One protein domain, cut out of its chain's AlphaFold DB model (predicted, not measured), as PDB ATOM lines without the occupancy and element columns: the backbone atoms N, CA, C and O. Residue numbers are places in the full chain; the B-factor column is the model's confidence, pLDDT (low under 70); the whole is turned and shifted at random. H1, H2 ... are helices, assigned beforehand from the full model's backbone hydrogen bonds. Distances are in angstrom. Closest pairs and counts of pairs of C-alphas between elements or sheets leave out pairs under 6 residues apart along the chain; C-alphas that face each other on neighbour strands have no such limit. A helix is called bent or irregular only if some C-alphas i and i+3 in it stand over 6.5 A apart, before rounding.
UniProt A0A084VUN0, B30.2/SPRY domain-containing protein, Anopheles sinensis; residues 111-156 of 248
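Overview. This is residues 111 to 156 of the 248 residues of the protein "B30.2/SPRY domain-containing protein" of Anopheles sinensis (UniProt A0A084VUN0). Three short helices make a triangle, and a tail, residues 152 to 156, runs away from them. The printed part has 46 residues, with H1, H2 and H3 in that order and no named strand: all helix. It is compact, with a radius of gyration of the C-alphas of 10.4 A and spans of 32 by 23 by 14 A.

Arrangement. Start at H1, residues 116 to 124; a tight link leads to H2, residues 128 to 136. They are close but not clearly touching, closest at C-alphas Ile 124 and Leu 131, 5.6 A, at a steep tilt of 50 degrees, opposite ways. After another tight link, H3, residues 138 to 146, touches H2 only at the corner, closest at C-alphas Asn 135 and Arg 141, 4.9 A, at a steep tilt of 59 degrees, opposite ways. Look back to H1: H3 is close but not clearly touching, closest at C-alphas Met 121 and Val 144, 7.5 A, about perpendicular at 85 degrees. Every O i to N i+4 pair is within hydrogen-bond range in H1 and H2, and 3 of 5 in H3.

Along the chain. Find C-alpha 116 at (422.802, 298.090, 390.841); H1 runs 12.0 A, H2 12.6 A, and H3 13.7 A to C-alpha 146 at (434.203, 305.155, 396.991). H3 is only just irregular: C-alphas 139 and 142 are 6.8 A apart.

Size, cuts and confidence. The farthest C-alphas, Glu 113 and Lys 156, are 31.6 A apart. The printed part has no cut, and pLDDT is under 70 at residues 152 to 156.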
ATOM      1  N   SER A 111     439.202 296.481 393.016       90.12
ATOM      2  CA  SER A 111     438.134 295.609 392.528       90.12
ATOM      3  C   SER A 111     436.824 295.998 393.205       90.12
ATOM      4  O   SER A 111     436.834 296.474 394.340       90.12
ATOM      5  N   PHE A 112     435.710 295.820 392.499       89.12
ATOM      6  CA  PHE A 112     434.372 296.170 392.966       89.12
ATOM      7  C   PHE A 112     433.384 295.122 392.463       89.12
ATOM      8  O   PHE A 112     433.445 294.727 391.298       89.12
ATOM      9  N   GLU A 113     432.464 294.703 393.327       89.69
ATOM     10  CA  GLU A 113     431.358 293.830 392.937       89.69
ATOM     11  C   GLU A 113     430.424 294.546 391.954       89.69
ATOM     12  O   GLU A 113     430.101 295.732 392.123       89.69
ATOM     13  N   ASP A 114     429.953 293.824 390.932       89.38
ATOM     14  CA  ASP A 114     428.928 294.374 390.053       89.38
ATOM     15  C   ASP A 114     427.582 294.389 390.779       89.38
ATOM     16  O   ASP A 114     427.117 293.392 391.326       89.38
ATOM     17  N   SER A 115     426.971 295.565 390.827       92.88
ATOM     18  CA  SER A 115     425.781 295.833 391.626       92.88
ATOM     19  C   SER A 115     424.953 296.929 390.975       92.88
ATOM     20  O   SER A 115     425.471 297.767 390.231       92.88
ATOM     21  N   LEU A 116     423.660 296.999 391.309       92.69
ATOM     22  CA  LEU A 116     422.802 298.090 390.841       92.69
ATOM     23  C   LEU A 116     423.363 299.465 391.251       92.69
ATOM     24  O   LEU A 116     423.352 300.393 390.449       92.69
ATOM     25  N   ARG A 117     423.936 299.583 392.459       91.44
ATOM     26  CA  ARG A 117     424.637 300.785 392.953       91.44
ATOM     27  C   ARG A 117     425.790 301.191 392.028       91.44
ATOM     28  O   ARG A 117     425.857 302.348 391.611       91.44
ATOM     29  N   PHE A 118     426.660 300.246 391.671       91.44
ATOM     30  CA  PHE A 118     427.791 300.479 390.768       91.44
ATOM     31  C   PHE A 118     427.333 300.826 389.344       91.44
ATOM     32  O   PHE A 118     427.809 301.799 388.755       91.44
ATOM     33  N   SER A 119     426.353 300.091 388.816       91.88
ATOM     34  CA  SER A 119     425.779 300.314 387.484       91.88
ATOM     35  C   SER A 119     425.057 301.662 387.364       91.88
ATOM     36  O   SER A 119     425.287 302.397 386.402       91.88
ATOM     37  N   CYS A 120     424.268 302.060 388.366       92.69
ATOM     38  CA  CYS A 120     423.689 303.402 388.442       92.69
ATOM     39  C   CYS A 120     424.781 304.479 388.500       92.69
ATOM     40  O   CYS A 120     424.691 305.468 387.774       92.69
ATOM     41  N   MET A 121     425.847 304.286 389.287       91.88
ATOM     42  CA  MET A 121     426.935 305.268 389.367       91.88
ATOM     43  C   MET A 121     427.714 305.400 388.046       91.88
ATOM     44  O   MET A 121     428.000 306.519 387.621       91.88
ATOM     45  N   LYS A 122     427.956 304.295 387.319       89.25
ATOM     46  CA  LYS A 122     428.513 304.306 385.945       89.25
ATOM     47  C   LYS A 122     427.691 305.171 384.977       89.25
ATOM     48  O   LYS A 122     428.253 305.702 384.018       89.25
ATOM     49  N   VAL A 123     426.378 305.298 385.189       91.75
ATOM     50  CA  VAL A 123     425.509 306.201 384.415       91.75
ATOM     51  C   VAL A 123     425.585 307.625 384.970       91.75
ATOM     52  O   VAL A 123     425.878 308.544 384.209       91.75
ATOM     53  N   ILE A 124     425.399 307.816 386.281       92.38
ATOM     54  CA  ILE A 124     425.404 309.129 386.956       92.38
ATOM     55  C   ILE A 124     426.681 309.920 386.652       92.38
ATOM     56  O   ILE A 124     426.599 311.090 386.275       92.38
ATOM     57  N   CYS A 125     427.859 309.294 386.735       88.62
ATOM     58  CA  CYS A 125     429.138 309.970 386.503       88.62
ATOM     59  C   CYS A 125     429.322 310.504 385.070       88.62
ATOM     60  O   CYS A 125     430.160 311.378 384.860       88.62
ATOM     61  N   LYS A 126     428.524 310.051 384.091       87.06
ATOM     62  CA  LYS A 126     428.523 310.595 382.718       87.06
ATOM     63  C   LYS A 126     427.784 311.933 382.602       87.06
ATOM     64  O   LYS A 126     427.959 312.632 381.606       87.06
ATOM     65  N   TYR A 127     426.978 312.305 383.598       90.69
ATOM     66  CA  TYR A 127     426.126 313.496 383.585       90.69
ATOM     67  C   TYR A 127     426.474 314.426 384.763       90.69
ATOM     68  O   TYR A 127     425.941 314.246 385.858       90.69
ATOM     69  N   PRO A 128     427.322 315.459 384.567       89.25
ATOM     70  CA  PRO A 128     427.832 316.296 385.660       89.25
ATOM     71  C   PRO A 128     426.757 316.895 386.578       89.25
ATOM     72  O   PRO A 128     426.892 316.811 387.793       89.25
ATOM     73  N   LYS A 129     425.644 317.394 386.016       91.62
ATOM     74  CA  LYS A 129     424.513 317.934 386.794       91.62
ATOM     75  C   LYS A 129     423.881 316.891 387.730       91.62
ATOM     76  O   LYS A 129     423.505 317.202 388.853       91.62
ATOM     77  N   LEU A 130     423.777 315.640 387.273       91.62
ATOM     78  CA  LEU A 130     423.220 314.548 388.072       91.62
ATOM     79  C   LEU A 130     424.203 314.123 389.172       91.62
ATOM     80  O   LEU A 130     423.791 313.898 390.306       91.62
ATOM     81  N   LEU A 131     425.502 314.088 388.866       91.56
ATOM     82  CA  LEU A 131     426.560 313.842 389.848       91.56
ATOM     83  C   LEU A 131     426.609 314.933 390.937       91.56
ATOM     84  O   LEU A 131     426.819 314.620 392.108       91.56
ATOM     85  N   GLU A 132     426.380 316.201 390.587       91.50
ATOM     86  CA  GLU A 132     426.249 317.310 391.545       91.50
ATOM     87  C   GLU A 132     425.038 317.121 392.470       91.50
ATOM     88  O   GLU A 132     425.190 317.185 393.692       91.50
ATOM     89  N   HIS A 133     423.865 316.785 391.920       92.94
ATOM     90  CA  HIS A 133     422.668 316.488 392.720       92.94
ATOM     91  C   HIS A 133     422.896 315.310 393.685       92.94
ATOM     92  O   HIS A 133     422.553 315.397 394.864       92.94
ATOM     93  N   VAL A 134     423.520 314.223 393.218       92.38
ATOM     94  CA  VAL A 134     423.788 313.024 394.034       92.38
ATOM     95  C   VAL A 134     424.802 313.301 395.155       92.38
ATOM     96  O   VAL A 134     424.623 312.800 396.261       92.38
ATOM     97  N   ASN A 135     425.808 314.156 394.932       90.50
ATOM     98  CA  ASN A 135     426.731 314.614 395.987       90.50
ATOM     99  C   ASN A 135     426.048 315.461 397.081       90.50
ATOM    100  O   ASN A 135     426.511 315.495 398.233       90.50
ATOM    101  N   GLY A 136     424.954 316.145 396.729       92.62
ATOM    102  CA  GLY A 136     424.114 316.890 397.664       92.62
ATOM    103  C   GLY A 136     423.377 315.997 398.666       92.62
ATOM    104  O   GLY A 136     423.136 316.427 399.791       92.62
ATOM    105  N   ILE A 137     423.079 314.745 398.301       94.81
ATOM    106  CA  ILE A 137     422.347 313.785 399.138       94.81
ATOM    107  C   ILE A 137     423.325 313.104 400.117       94.81
ATOM    108  O   ILE A 137     424.175 312.326 399.673       94.81
ATOM    109  N   PRO A 138     423.220 313.321 401.448       90.88
ATOM    110  CA  PRO A 138     424.224 312.840 402.403       90.88
ATOM    111  C   PRO A 138     424.463 311.325 402.348       90.88
ATOM    112  O   PRO A 138     425.612 310.894 402.301       90.88
ATOM    113  N   GLY A 139     423.394 310.525 402.259       89.62
ATOM    114  CA  GLY A 139     423.482 309.060 402.200       89.62
ATOM    115  C   GLY A 139     424.099 308.495 400.911       89.62
ATOM    116  O   GLY A 139     424.530 307.346 400.899       89.62
ATOM    117  N   LEU A 140     424.182 309.283 399.832       90.31
ATOM    118  CA  LEU A 140     424.801 308.854 398.569       90.31
ATOM    119  C   LEU A 140     426.233 309.374 398.401       90.31
ATOM    120  O   LEU A 140     426.996 308.799 397.624       90.31
ATOM    121  N   ARG A 141     426.641 310.398 399.162       88.75
ATOM    122  CA  ARG A 141     427.982 310.997 399.092       88.75
ATOM    123  C   ARG A 141     429.106 309.974 399.275       88.75
ATOM    124  O   ARG A 141     430.067 310.000 398.513       88.75
ATOM    125  N   GLN A 142     428.959 309.042 400.219       88.62
ATOM    126  CA  GLN A 142     429.934 307.966 400.425       88.62
ATOM    127  C   GLN A 142     430.077 307.078 399.174       88.62
ATOM    128  O   GLN A 142     431.191 306.775 398.762       88.62
ATOM    129  N   THR A 143     428.967 306.744 398.500       87.94
ATOM    130  CA  THR A 143     428.994 305.971 397.239       87.94
ATOM    131  C   THR A 143     429.793 306.694 396.157       87.94
ATOM    132  O   THR A 143     430.555 306.076 395.417       87.94
ATOM    133  N   VAL A 144     429.619 308.015 396.056       87.94
ATOM    134  CA  VAL A 144     430.328 308.844 395.077       87.94
ATOM    135  C   VAL A 144     431.832 308.891 395.384       87.94
ATOM    136  O   VAL A 144     432.641 308.820 394.461       87.94
ATOM    137  N   GLN A 145     432.209 308.965 396.664       86.38
ATOM    138  CA  GLN A 145     433.605 308.972 397.118       86.38
ATOM    139  C   GLN A 145     434.309 307.621 396.917       86.38
ATOM    140  O   GLN A 145     435.426 307.595 396.411       86.38
ATOM    141  N   GLU A 146     433.664 306.501 397.248       87.69
ATOM    142  CA  GLU A 146     434.203 305.155 396.991       87.69
ATOM    143  C   GLU A 146     434.433 304.923 395.490       87.69
ATOM    144  O   GLU A 146     435.483 304.437 395.071       87.69
ATOM    145  N   LEU A 147     433.473 305.344 394.661       87.25
ATOM    146  CA  LEU A 147     433.506 305.191 393.207       87.25
ATOM    147  C   LEU A 147     434.128 306.408 392.492       87.25
ATOM    148  O   LEU A 147     433.774 306.718 391.352       87.25
ATOM    149  N   TRP A 148     435.077 307.100 393.136       83.62
ATOM    150  CA  TRP A 148     435.726 308.312 392.611       83.62
ATOM    151  C   TRP A 148     436.329 308.139 391.211       83.62
ATOM    152  O   TRP A 148     436.310 309.066 390.403       83.62
ATOM    153  N   PHE A 149     436.824 306.942 390.898       80.31
ATOM    154  CA  PHE A 149     437.430 306.602 389.611       80.31
ATOM    155  C   PHE A 149     436.427 306.586 388.445       80.31
ATOM    156  O   PHE A 149     436.849 306.607 387.295       80.31
ATOM    157  N   LEU A 150     435.114 306.585 388.700       83.81
ATOM    158  CA  LEU A 150     434.105 306.771 387.649       83.81
ATOM    159  C   LEU A 150     433.954 308.250 387.245       83.81
ATOM    160  O   LEU A 150     433.460 308.544 386.157       83.81
ATOM    161  N   GLN A 151     434.394 309.192 388.086       80.38
ATOM    162  CA  GLN A 151     434.170 310.634 387.935       80.38
ATOM    163  C   GLN A 151     435.218 311.337 387.047       80.38
ATOM    164  O   GLN A 151     435.679 312.437 387.365       80.38
ATOM    165  N   PHE A 152     435.628 310.728 385.931       69.94
ATOM    166  CA  PHE A 152     436.602 311.356 385.032       69.94
ATOM    167  C   PHE A 152     436.019 312.600 384.347       69.94
ATOM    168  O   PHE A 152     435.332 312.524 383.328       69.94
ATOM    169  N   LYS A 153     436.345 313.777 384.892       59.69
ATOM    170  CA  LYS A 153     436.149 315.059 384.214       59.69
ATOM    171  C   LYS A 153     437.159 315.158 383.081       59.69
ATOM    172  O   LYS A 153     438.353 315.280 383.330       59.69
ATOM    173  N   ASP A 154     436.673 315.119 381.846       51.69
ATOM    174  CA  ASP A 154     437.505 315.347 380.671       51.69
ATOM    175  C   ASP A 154     437.851 316.849 380.592       51.69
ATOM    176  O   ASP A 154     436.939 317.665 380.400       51.69
ATOM    177  N   PRO A 155     439.118 317.272 380.774       47.56
ATOM    178  CA  PRO A 155     439.452 318.683 380.681       47.56
ATOM    179  C   PRO A 155     439.301 319.127 379.225       47.56
ATOM    180  O   PRO A 155     440.072 318.736 378.347       47.56
ATOM    181  N   LYS A 156     438.304 319.981 378.963       43.88
ATOM    182  CA  LYS A 156     438.048 320.614 377.655       43.88
ATOM    183  C   LYS A 156     439.082 321.704 377.314       43.88
ATOM    184  O   LYS A 156     438.722 322.770 376.820       43.88
TER     185      LYS A 156